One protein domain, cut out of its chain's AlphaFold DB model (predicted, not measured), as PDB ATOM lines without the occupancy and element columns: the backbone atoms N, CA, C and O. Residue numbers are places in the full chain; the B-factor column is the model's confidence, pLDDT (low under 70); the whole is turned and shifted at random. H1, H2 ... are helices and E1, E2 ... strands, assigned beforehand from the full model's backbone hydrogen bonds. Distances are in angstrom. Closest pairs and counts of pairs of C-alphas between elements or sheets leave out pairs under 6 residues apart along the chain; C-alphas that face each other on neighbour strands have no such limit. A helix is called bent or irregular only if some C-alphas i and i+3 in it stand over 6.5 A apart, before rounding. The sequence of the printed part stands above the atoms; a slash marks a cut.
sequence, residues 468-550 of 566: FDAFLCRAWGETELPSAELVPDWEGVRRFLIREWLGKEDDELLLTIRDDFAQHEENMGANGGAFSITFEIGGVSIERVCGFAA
ATOM      1  N   PHE A 468     175.258 198.373 219.950       81.19
ATOM      2  CA  PHE A 468     174.719 199.689 220.250       81.19
ATOM      3  C   PHE A 468     173.549 199.530 221.212       81.19
ATOM      4  O   PHE A 468     172.819 198.534 221.190       81.19
ATOM      5  N   ASP A 469     173.395 200.516 222.078       88.81
ATOM      6  CA  ASP A 469     172.248 200.605 222.960       88.81
ATOM      7  C   ASP A 469     171.067 201.176 222.188       88.81
ATOM      8  O   ASP A 469     171.215 202.170 221.486       88.81
ATOM      9  N   ALA A 470     169.898 200.554 222.311       95.12
ATOM     10  CA  ALA A 470     168.647 201.142 221.852       95.12
ATOM     11  C   ALA A 470     167.803 201.541 223.064       95.12
ATOM     12  O   ALA A 470     167.976 201.018 224.162       95.12
ATOM     13  N   PHE A 471     166.856 202.445 222.863       96.75
ATOM     14  CA  PHE A 471     165.918 202.910 223.872       96.75
ATOM     15  C   PHE A 471     164.504 202.585 223.411       96.75
ATOM     16  O   PHE A 471     164.122 202.897 222.286       96.75
ATOM     17  N   LEU A 472     163.718 201.955 224.272       97.19
ATOM     18  CA  LEU A 472     162.290 201.790 224.083       97.19
ATOM     19  C   LEU A 472     161.577 202.947 224.778       97.19
ATOM     20  O   LEU A 472     161.549 203.026 226.006       97.19
ATOM     21  N   CYS A 473     160.997 203.836 223.986       97.88
ATOM     22  CA  CYS A 473     160.195 204.948 224.467       97.88
ATOM     23  C   CYS A 473     158.716 204.574 224.407       97.88
ATOM     24  O   CYS A 473     158.249 204.040 223.402       97.88
ATOM     25  N   ARG A 474     157.967 204.851 225.473       97.25
ATOM     26  CA  ARG A 474     156.515 204.651 225.556       97.25
ATOM     27  C   ARG A 474     155.865 205.910 226.105       97.25
ATOM     28  O   ARG A 474     156.298 206.400 227.137       97.25
ATOM     29  N   ALA A 475     154.822 206.406 225.461       95.94
ATOM     30  CA  ALA A 475     154.030 207.543 225.915       95.94
ATOM     31  C   ALA A 475     152.579 207.102 226.157       95.94
ATOM     32  O   ALA A 475     152.023 206.329 225.375       95.94
ATOM     33  N   TRP A 476     151.965 207.591 227.232       95.19
ATOM     34  CA  TRP A 476     150.542 207.403 227.544       95.19
ATOM     35  C   TRP A 476     149.965 208.726 228.033       95.19
ATOM     36  O   TRP A 476     150.628 209.398 228.808       95.19
ATOM     37  N   GLY A 477     148.754 209.119 227.646       89.88
ATOM     38  CA  GLY A 477     148.197 210.395 228.105       89.88
ATOM     39  C   GLY A 477     147.060 210.922 227.246       89.88
ATOM     40  O   GLY A 477     146.238 210.143 226.781       89.88
ATOM     41  N   GLU A 478     147.016 212.246 227.077       70.19
ATOM     42  CA  GLU A 478     145.926 212.992 226.424       70.19
ATOM     43  C   GLU A 478     145.693 212.596 224.954       70.19
ATOM     44  O   GLU A 478     144.585 212.748 224.441       70.19
ATOM     45  N   THR A 479     146.695 212.024 224.281       57.88
ATOM     46  CA  THR A 479     146.498 211.359 222.992       57.88
ATOM     47  C   THR A 479     145.808 210.008 223.203       57.88
ATOM     48  O   THR A 479     146.286 209.156 223.946       57.88
ATOM     49  N   GLU A 480     144.677 209.784 222.522       63.41
ATOM     50  CA  GLU A 480     143.809 208.605 222.721       63.41
ATOM     51  C   GLU A 480     144.488 207.245 222.449       63.41
ATOM     52  O   GLU A 480     143.911 206.195 222.735       63.41
ATOM     53  N   LEU A 481     145.718 207.237 221.922       77.62
ATOM     54  CA  LEU A 481     146.474 206.031 221.615       77.62
ATOM     55  C   LEU A 481     147.860 206.066 222.275       77.62
ATOM     56  O   LEU A 481     148.637 206.986 222.010       77.62
ATOM     57  N   PRO A 482     148.217 205.052 223.090       87.00
ATOM     58  CA  PRO A 482     149.575 204.921 223.595       87.00
ATOM     59  C   PRO A 482     150.550 204.752 222.424       87.00
ATOM     60  O   PRO A 482     150.333 203.925 221.535       87.00
ATOM     61  N   SER A 483     151.631 205.527 222.437       95.19
ATOM     62  CA  SER A 483     152.678 205.496 221.412       95.19
ATOM     63  C   SER A 483     153.902 204.772 221.960       95.19
ATOM     64  O   SER A 483     154.272 204.964 223.120       95.19
ATOM     65  N   ALA A 484     154.529 203.918 221.153       96.69
ATOM     66  CA  ALA A 484     155.771 203.247 221.513       96.69
ATOM     67  C   ALA A 484     156.727 203.226 220.320       96.69
ATOM     68  O   ALA A 484     156.338 202.839 219.219       96.69
ATOM     69  N   GLU A 485     157.979 203.617 220.540       97.06
ATOM     70  CA  GLU A 485     159.013 203.660 219.505       97.06
ATOM     71  C   GLU A 485     160.340 203.140 220.060       97.06
ATOM     72  O   GLU A 485     160.738 203.479 221.174       97.06
ATOM     73  N   LEU A 486     161.023 202.297 219.281       97.06
ATOM     74  CA  LEU A 486     162.387 201.866 219.572       97.06
ATOM     75  C   LEU A 486     163.350 202.786 218.820       97.06
ATOM     76  O   LEU A 486     163.335 202.824 217.590       97.06
ATOM     77  N   VAL A 487     164.189 203.510 219.551       97.06
ATOM     78  CA  VAL A 487     165.107 204.509 219.003       97.06
ATOM     79  C   VAL A 487     166.564 204.147 219.311       97.06
ATOM     80  O   VAL A 487     166.849 203.642 220.391       97.06
ATOM     81  N   PRO A 488     167.510 204.356 218.381       95.69
ATOM     82  CA  PRO A 488     168.884 203.863 218.527       95.69
ATOM     83  C   PRO A 488     169.790 204.770 219.371       95.69
ATOM     84  O   PRO A 488     170.911 204.392 219.680       95.69
ATOM     85  N   ASP A 489     169.362 205.991 219.679       95.62
ATOM     86  CA  ASP A 489     170.178 206.977 220.375       95.62
ATOM     87  C   ASP A 489     169.313 207.959 221.170       95.62
ATOM     88  O   ASP A 489     168.085 208.018 221.041       95.62
ATOM     89  N   TRP A 490     169.980 208.762 222.000       95.00
ATOM     90  CA  TRP A 490     169.320 209.790 222.796       95.00
ATOM     91  C   TRP A 490     168.664 210.882 221.934       95.00
ATOM     92  O   TRP A 490     167.666 211.472 222.339       95.00
ATOM     93  N   GLU A 491     169.165 211.133 220.721       95.56
ATOM     94  CA  GLU A 491     168.529 212.079 219.796       95.56
ATOM     95  C   GLU A 491     167.179 211.548 219.288       95.56
ATOM     96  O   GLU A 491     166.235 212.306 219.068       95.56
ATOM     97  N   GLY A 492     167.044 210.233 219.132       96.56
ATOM     98  CA  GLY A 492     165.771 209.574 218.890       96.56
ATOM     99  C   GLY A 492     164.810 209.707 220.072       96.56
ATOM    100  O   GLY A 492     163.650 210.054 219.859       96.56
ATOM    101  N   VAL A 493     165.296 209.540 221.311       96.81
ATOM    102  CA  VAL A 493     164.490 209.767 222.531       96.81
ATOM    103  C   VAL A 493     163.998 211.215 222.583       96.81
ATOM    104  O   VAL A 493     162.817 211.475 222.806       96.81
ATOM    105  N   ARG A 494     164.888 212.171 222.300       96.44
ATOM    106  CA  ARG A 494     164.582 213.604 222.226       96.44
ATOM    107  C   ARG A 494     163.495 213.899 221.193       96.44
ATOM    108  O   ARG A 494     162.508 214.559 221.513       96.44
ATOM    109  N   ARG A 495     163.634 213.377 219.970       96.62
ATOM    110  CA  ARG A 495     162.626 213.531 218.905       96.62
ATOM    111  C   ARG A 495     161.284 212.910 219.285       96.62
ATOM    112  O   ARG A 495     160.255 213.522 219.006       96.62
ATOM    113  N   PHE A 496     161.287 211.750 219.941       96.19
ATOM    114  CA  PHE A 496     160.076 211.110 220.454       96.19
ATOM    115  C   PHE A 496     159.375 211.993 221.498       96.19
ATOM    116  O   PHE A 496     158.192 212.288 221.354       96.19
ATOM    117  N   LEU A 497     160.111 212.500 222.495       95.75
ATOM    118  CA  LEU A 497     159.579 213.399 223.529       95.75
ATOM    119  C   LEU A 497     158.990 214.686 222.939       95.75
ATOM    120  O   LEU A 497     157.912 215.119 223.347       95.75
ATOM    121  N   ILE A 498     159.666 215.294 221.960       95.06
ATOM    122  CA  ILE A 498     159.171 216.502 221.289       95.06
ATOM    123  C   ILE A 498     157.883 216.207 220.520       95.06
ATOM    124  O   ILE A 498     156.937 216.989 220.599       95.06
ATOM    125  N   ARG A 499     157.842 215.090 219.785       94.81
ATOM    126  CA  ARG A 499     156.704 214.723 218.936       94.81
ATOM    127  C   ARG A 499     155.462 214.361 219.746       94.81
ATOM    128  O   ARG A 499     154.379 214.808 219.391       94.81
ATOM    129  N   GLU A 500     155.624 213.556 220.792       94.12
ATOM    130  CA  GLU A 500     154.496 212.992 221.540       94.12
ATOM    131  C   GLU A 500     154.050 213.867 222.720       94.12
ATOM    132  O   GLU A 500     152.892 213.787 223.113       94.12
ATOM    133  N   TRP A 501     154.942 214.691 223.292       90.62
ATOM    134  CA  TRP A 501     154.672 215.367 224.569       90.62
ATOM    135  C   TRP A 501     154.959 216.862 224.591       90.62
ATOM    136  O   TRP A 501     154.094 217.649 224.965       90.62
ATOM    137  N   LEU A 502     156.172 217.285 224.232       91.00
ATOM    138  CA  LEU A 502     156.564 218.682 224.445       91.00
ATOM    139  C   LEU A 502     155.985 219.622 223.385       91.00
ATOM    140  O   LEU A 502     155.830 220.817 223.639       91.00
ATOM    141  N   GLY A 503     155.715 219.120 222.175       91.31
ATOM    142  CA  GLY A 503     155.229 219.893 221.025       91.31
ATOM    143  C   GLY A 503     156.225 220.926 220.474       91.31
ATOM    144  O   GLY A 503     156.046 221.440 219.369       91.31
ATOM    145  N   LYS A 504     157.285 221.231 221.224       92.50
ATOM    146  CA  LYS A 504     158.387 222.128 220.882       92.50
ATOM    147  C   LYS A 504     159.671 221.648 221.553       92.50
ATOM    148  O   LYS A 504     159.644 220.943 222.558       92.50
ATOM    149  N   GLU A 505     160.788 222.054 220.977       92.88
ATOM    150  CA  GLU A 505     162.120 221.833 221.525       92.88
ATOM    151  C   GLU A 505     162.289 222.745 222.754       92.88
ATOM    152  O   GLU A 505     162.420 223.961 222.627       92.88
ATOM    153  N   ASP A 506     162.152 222.166 223.948       92.50
ATOM    154  CA  ASP A 506     162.433 222.827 225.224       92.50
ATOM    155  C   ASP A 506     163.726 222.237 225.791       92.50
ATOM    156  O   ASP A 506     163.730 221.179 226.427       92.50
ATOM    157  N   ASP A 507     164.843 222.882 225.460       87.31
ATOM    158  CA  ASP A 507     166.173 222.346 225.741       87.31
ATOM    159  C   ASP A 507     166.444 222.189 227.240       87.31
ATOM    160  O   ASP A 507     167.112 221.233 227.628       87.31
ATOM    161  N   GLU A 508     165.906 223.057 228.102       95.75
ATOM    162  CA  GLU A 508     166.140 222.972 229.550       95.75
ATOM    163  C   GLU A 508     165.467 221.734 230.152       95.75
ATOM    164  O   GLU A 508     166.094 220.970 230.895       95.75
ATOM    165  N   LEU A 509     164.207 221.486 229.782       93.94
ATOM    166  CA  LEU A 509     163.479 220.311 230.248       93.94
ATOM    167  C   LEU A 509     164.088 219.026 229.677       93.94
ATOM    168  O   LEU A 509     164.282 218.063 230.413       93.94
ATOM    169  N   LEU A 510     164.445 219.010 228.391       94.94
ATOM    170  CA  LEU A 510     165.079 217.851 227.753       94.94
ATOM    171  C   LEU A 510     166.448 217.519 228.358       94.94
ATOM    172  O   LEU A 510     166.780 216.340 228.500       94.94
ATOM    173  N   LEU A 511     167.233 218.534 228.734       94.88
ATOM    174  CA  LEU A 511     168.492 218.344 229.457       94.88
ATOM    175  C   LEU A 511     168.249 217.764 230.851       94.88
ATOM    176  O   LEU A 511     168.913 216.801 231.220       94.88
ATOM    177  N   THR A 512     167.248 218.275 231.571       96.75
ATOM    178  CA  THR A 512     166.864 217.747 232.891       96.75
ATOM    179  C   THR A 512     166.457 216.277 232.799       96.75
ATOM    180  O   THR A 512     166.974 215.443 233.532       96.75
ATOM    181  N   ILE A 513     165.610 215.934 231.825       96.25
ATOM    182  CA  ILE A 513     165.165 214.557 231.582       96.25
ATOM    183  C   ILE A 513     166.349 213.634 231.267       96.25
ATOM    184  O   ILE A 513     166.373 212.489 231.715       96.25
ATOM    185  N   ARG A 514     167.333 214.113 230.496       96.50
ATOM    186  CA  ARG A 514     168.536 213.335 230.181       96.50
ATOM    187  C   ARG A 514     169.379 213.065 231.415       96.50
ATOM    188  O   ARG A 514     169.840 211.939 231.597       96.50
ATOM    189  N   ASP A 515     169.602 214.090 232.222       97.12
ATOM    190  CA  ASP A 515     170.443 213.980 233.405       97.12
ATOM    191  C   ASP A 515     169.755 213.097 234.467       97.12
ATOM    192  O   ASP A 515     170.400 212.222 235.047       97.12
ATOM    193  N   ASP A 516     168.429 213.208 234.620       97.19
ATOM    194  CA  ASP A 516     167.631 212.325 235.477       97.19
ATOM    195  C   ASP A 516     167.637 210.870 234.982       97.19
ATOM    196  O   ASP A 516     167.748 209.940 235.785       97.19
ATOM    197  N   PHE A 517     167.562 210.652 233.664       96.25
ATOM    198  CA  PHE A 517     167.676 209.320 233.069       96.25
ATOM    199  C   PHE A 517     169.057 208.703 233.335       96.25
ATOM    200  O   PHE A 517     169.148 207.554 233.762       96.25
ATOM    201  N   ALA A 518     170.135 209.469 233.147       95.25
ATOM    202  CA  ALA A 518     171.492 209.006 233.430       95.25
ATOM    203  C   ALA A 518     171.676 208.655 234.918       95.25
ATOM    204  O   ALA A 518     172.248 207.613 235.243       95.25
ATOM    205  N   GLN A 519     171.129 209.474 235.823       96.81
ATOM    206  CA  GLN A 519     171.133 209.190 237.258       96.81
ATOM    207  C   GLN A 519     170.301 207.945 237.595       96.81
ATOM    208  O   GLN A 519     170.671 207.169 238.478       96.81
ATOM    209  N   HIS A 520     169.178 207.732 236.902       95.81
ATOM    210  CA  HIS A 520     168.362 206.529 237.050       95.81
ATOM    211  C   HIS A 520     169.131 205.269 236.638       95.81
ATOM    212  O   HIS A 520     169.114 204.289 237.384       95.81
ATOM    213  N   GLU A 521     169.845 205.300 235.511       94.50
ATOM    214  CA  GLU A 521     170.686 204.178 235.078       94.50
ATOM    215  C   GLU A 521     171.806 203.881 236.080       94.50
ATOM    216  O   GLU A 521     172.046 202.720 236.414       94.50
ATOM    217  N   GLU A 522     172.455 204.916 236.622       94.38
ATOM    218  CA  GLU A 522     173.480 204.745 237.656       94.38
ATOM    219  C   GLU A 522     172.901 204.084 238.920       94.38
ATOM    220  O   GLU A 522     173.502 203.163 239.476       94.38
ATOM    221  N   ASN A 523     171.702 204.500 239.338       95.25
ATOM    222  CA  ASN A 523     171.039 203.983 240.535       95.25
ATOM    223  C   ASN A 523     170.525 202.544 240.371       95.25
ATOM    224  O   ASN A 523     170.528 201.778 241.337       95.25
ATOM    225  N   MET A 524     170.068 202.171 239.171       91.94
ATOM    226  CA  MET A 524     169.545 200.828 238.877       91.94
ATOM    227  C   MET A 524     170.655 199.834 238.495       91.94
ATOM    228  O   MET A 524     170.449 198.615 238.545       91.94
ATOM    229  N   GLY A 525     171.849 200.332 238.158       90.44
ATOM    230  CA  GLY A 525     172.997 199.523 237.771       90.44
ATOM    231  C   GLY A 525     172.713 198.662 236.536       90.44
ATOM    232  O   GLY A 525     171.979 199.044 235.632       90.44
ATOM    233  N   ALA A 526     173.279 197.454 236.498       81.12
ATOM    234  CA  ALA A 526     173.126 196.539 235.362       81.12
ATOM    235  C   ALA A 526     171.720 195.925 235.221       81.12
ATOM    236  O   ALA A 526     171.462 195.234 234.238       81.12
ATOM    237  N   ASN A 527     170.827 196.130 236.194       78.12
ATOM    238  CA  ASN A 527     169.525 195.464 236.194       78.12
ATOM    239  C   ASN A 527     168.523 196.091 235.223       78.12
ATOM    240  O   ASN A 527     167.502 195.461 234.958       78.12
ATOM    241  N   GLY A 528     168.829 197.266 234.662       82.69
ATOM    242  CA  GLY A 528     167.930 197.978 233.761       82.69
ATOM    243  C   GLY A 528     166.641 198.412 234.465       82.69
ATOM    244  O   GLY A 528     166.201 197.849 235.468       82.69
ATOM    245  N   GLY A 529     166.030 199.475 233.972       92.56
ATOM    246  CA  GLY A 529     164.791 199.984 234.530       92.56
ATOM    247  C   GLY A 529     164.146 200.957 233.568       92.56
ATOM    248  O   GLY A 529     164.823 201.723 232.886       92.56
ATOM    249  N   ALA A 530     162.823 200.902 233.506       96.06
ATOM    250  CA  ALA A 530     162.030 201.872 232.784       96.06
ATOM    251  C   ALA A 530     161.985 203.186 233.585       96.06
ATOM    252  O   ALA A 530     161.252 203.301 234.573       96.06
ATOM    253  N   PHE A 531     162.745 204.191 233.153       97.50
ATOM    254  CA  PHE A 531     162.681 205.540 233.707       97.50
ATOM    255  C   PHE A 531     161.358 206.182 233.298       97.50
ATOM    256  O   PHE A 531     161.106 206.391 232.113       97.50
ATOM    257  N   SER A 532     160.486 206.452 234.268       96.81
ATOM    258  CA  SER A 532     159.128 206.937 234.011       96.81
ATOM    259  C   SER A 532     158.947 208.359 234.532       96.81
ATOM    260  O   SER A 532     159.242 208.644 235.691       96.81
ATOM    261  N   ILE A 533     158.433 209.231 233.671       96.25
ATOM    262  CA  ILE A 533     158.179 210.649 233.911       96.25
ATOM    263  C   ILE A 533     156.673 210.856 233.820       96.25
ATOM    264  O   ILE A 533     156.065 210.544 232.795       96.25
ATOM    265  N   THR A 534     156.072 211.378 234.882       95.31
ATOM    266  CA  THR A 534     154.632 211.646 234.930       95.31
ATOM    267  C   THR A 534     154.385 213.138 234.740       95.31
ATOM    268  O   THR A 534     154.928 213.961 235.476       95.31
ATOM    269  N   PHE A 535     153.549 213.479 233.767       91.69
ATOM    270  CA  PHE A 535     153.024 214.816 233.508       91.69
ATOM    271  C   PHE A 535     151.580 214.925 234.027       91.69
ATOM    272  O   PHE A 535     150.963 213.930 234.401       91.69
ATOM    273  N   GLU A 536     151.011 216.133 234.031       92.25
ATOM    274  CA  GLU A 536     149.653 216.382 234.554       92.25
ATOM    275  C   GLU A 536     148.567 215.528 233.870       92.25
ATOM    276  O   GLU A 536     147.616 215.095 234.513       92.25
ATOM    277  N   ILE A 537     148.746 215.236 232.580       90.69
ATOM    278  CA  ILE A 537     147.765 214.564 231.713       90.69
ATOM    279  C   ILE A 537     148.270 213.221 231.153       90.69
ATOM    280  O   ILE A 537     147.712 212.698 230.191       90.69
ATOM    281  N   GLY A 538     149.338 212.642 231.721       94.81
ATOM    282  CA  GLY A 538     149.928 211.392 231.224       94.81
ATOM    283  C   GLY A 538     151.386 211.181 231.634       94.81
ATOM    284  O   GLY A 538     151.802 211.624 232.697       94.81
ATOM    285  N   GLY A 539     152.169 210.474 230.828       95.69
ATOM    286  CA  GLY A 539     153.573 210.205 231.103       95.69
ATOM    287  C   GLY A 539     154.347 209.623 229.925       95.69
ATOM    288  O   GLY A 539     153.783 209.215 228.905       95.69
ATOM    289  N   VAL A 540     155.666 209.589 230.095       96.88
ATOM    290  CA  VAL A 540     156.611 208.919 229.197       96.88
ATOM    291  C   VAL A 540     157.476 207.969 230.004       96.88
ATOM    292  O   VAL A 540     157.918 208.296 231.099       96.88
ATOM    293  N   SER A 541     157.739 206.795 229.452       97.50
ATOM    294  CA  SER A 541     158.672 205.814 229.974       97.50
ATOM    295  C   SER A 541     159.768 205.578 228.945       97.50
ATOM    296  O   SER A 541     159.482 205.386 227.762       97.50
ATOM    297  N   ILE A 542     161.017 205.634 229.391       97.62
ATOM    298  CA  ILE A 542     162.211 205.401 228.587       97.62
ATOM    299  C   ILE A 542     162.945 204.229 229.226       97.62
ATOM    300  O   ILE A 542     163.305 204.276 230.399       97.62
ATOM    301  N   GLU A 543     163.164 203.171 228.461       96.81
ATOM    302  CA  GLU A 543     163.863 201.973 228.919       96.81
ATOM    303  C   GLU A 543     165.036 201.699 227.981       96.81
ATOM    304  O   GLU A 543     164.845 201.582 226.770       96.81
ATOM    305  N   ARG A 544     166.262 201.602 228.507       95.44
ATOM    306  CA  ARG A 544     167.408 201.169 227.700       95.44
ATOM    307  C   ARG A 544     167.299 199.670 227.455       95.44
ATOM    308  O   ARG A 544     167.263 198.869 228.384       95.44
ATOM    309  N   VAL A 545     167.264 199.292 226.187       94.31
ATOM    310  CA  VAL A 545     167.209 197.909 225.732       94.31
ATOM    311  C   VAL A 545     168.585 197.554 225.172       94.31
ATOM    312  O   VAL A 545     168.918 197.852 224.024       94.31
ATOM    313  N   CYS A 546     169.412 196.944 226.017       88.06
ATOM    314  CA  CYS A 546     170.744 196.482 225.639       88.06
ATOM    315  C   CYS A 546     170.662 195.208 224.779       88.06
ATOM    316  O   CYS A 546     169.764 194.383 224.948       88.06
ATOM    317  N   GLY A 547     171.659 194.992 223.913       78.56
ATOM    318  CA  GLY A 547     171.864 193.701 223.240       78.56
ATOM    319  C   GLY A 547     171.477 193.641 221.762       78.56
ATOM    320  O   GLY A 547     171.452 192.547 221.193       78.56
ATOM    321  N   PHE A 548     171.236 194.778 221.106       70.31
ATOM    322  CA  PHE A 548     171.109 194.800 219.652       70.31
ATOM    323  C   PHE A 548     172.493 194.675 219.009       70.31
ATOM    324  O   PHE A 548     173.290 195.612 218.956       70.31
ATOM    325  N   ALA A 549     172.800 193.477 218.513       55.47
ATOM    326  CA  ALA A 549     173.921 193.297 217.606       55.47
ATOM    327  C   ALA A 549     173.584 193.999 216.285       55.47
ATOM    328  O   ALA A 549     172.551 193.707 215.678       55.47
ATOM    329  N   ALA A 550     174.453 194.904 215.826       56.94
ATOM    330  CA  ALA A 550     174.316 195.496 214.503       56.94
ATOM    331  C   ALA A 550     174.200 194.372 213.462       56.94
ATOM    332  O   ALA A 550     175.102 193.536 213.328       56.94
TER     333      ALA A 550
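What this domain is: This is residues 468 to 550 of the 566 residues of an uncharacterized protein of Variovorax sp. DXTD-1 (UniProt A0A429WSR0). A twisted four-stranded antiparallel sheet has two helices over one face, H1 along the strands and H2 slanting across the edge strand E3, while the other face is bare. The two helices are set at a steep angle to each other, and residues 522 to 527, at the end of H2, stick out. The printed part has 83 residues, with four named strands and two named helices in the order E1, E2, H1, H2, E3, E4; the sheet's order is E2, E1, E4, E3, and the class is mixed, helices and strands. It is compact, with a radius of gyration of the C-alphas of 12.5 A, and spans 33 by 24 by 20 A.

How they stand to each other: Start at E1, residues 468 to 476, an inner strand. It forms a hairpin with the edge strand E2, residues 483 to 487, antiparallel at 168 degrees; look for N 471 and O 487, 2.7 A apart. H1, residues 490 to 502, is on the sheet at a height of 8.8 A and runs along E1, at 3 degrees on the local plane; the closest C-alphas are those of Cys 473 and Val 493, 6.7 A apart. H2, residues 507 to 527, is on the same face at a height of 8.7 A. The two helices are close but not clearly touching: the closest C-alphas, of Arg 494 and Leu 510, are 7.0 A apart, and they run opposite ways at a steep tilt of 58 degrees. H2 lies over the edge strand E3, residues 530 to 535, only just slantwise at 33 degrees on the local plane; Phe 517 and Phe 531 have the closest C-alphas, 6.3 A apart. E3 forms a hairpin with E4, residues 538 to 548, antiparallel at 162 degrees, with N 531 and O 542 at 2.8 A. E4 and E1 are antiparallel at 159 degrees, with N 472 and O 543 at 2.8 A. O i to N i+4 pairs are within hydrogen-bond range in 8 of 9 cases in H1 and 15 of 17 in H2.

Where its parts are: Find C-alpha 468 at (174.719, 199.689, 220.250); E1 runs 26.4 A from there. E2 spans 12.7 A and H1 15.6 A; H1 is only just irregular, C-alphas 499 and 502 being 6.8 A apart. H2 runs 29.0 A from C-alpha 507 at (166.173, 222.346, 225.741); it has a kink of 46 degrees near residue 521 and is irregular, with C-alphas 523 and 526 at 9.3 A. E3 spans 15.8 A, and E4 runs 29.3 A to C-alpha 548 at (171.109, 194.800, 219.652).

The domain as a whole: The C-alphas farthest apart, of Glu 536 and Ala 550, are 38.0 A apart. The printed part has no cut and no long link. Look for pLDDT under 70 at residues 479 to 480 and 549 to 550; the mean of the printed part of this model is 91.3.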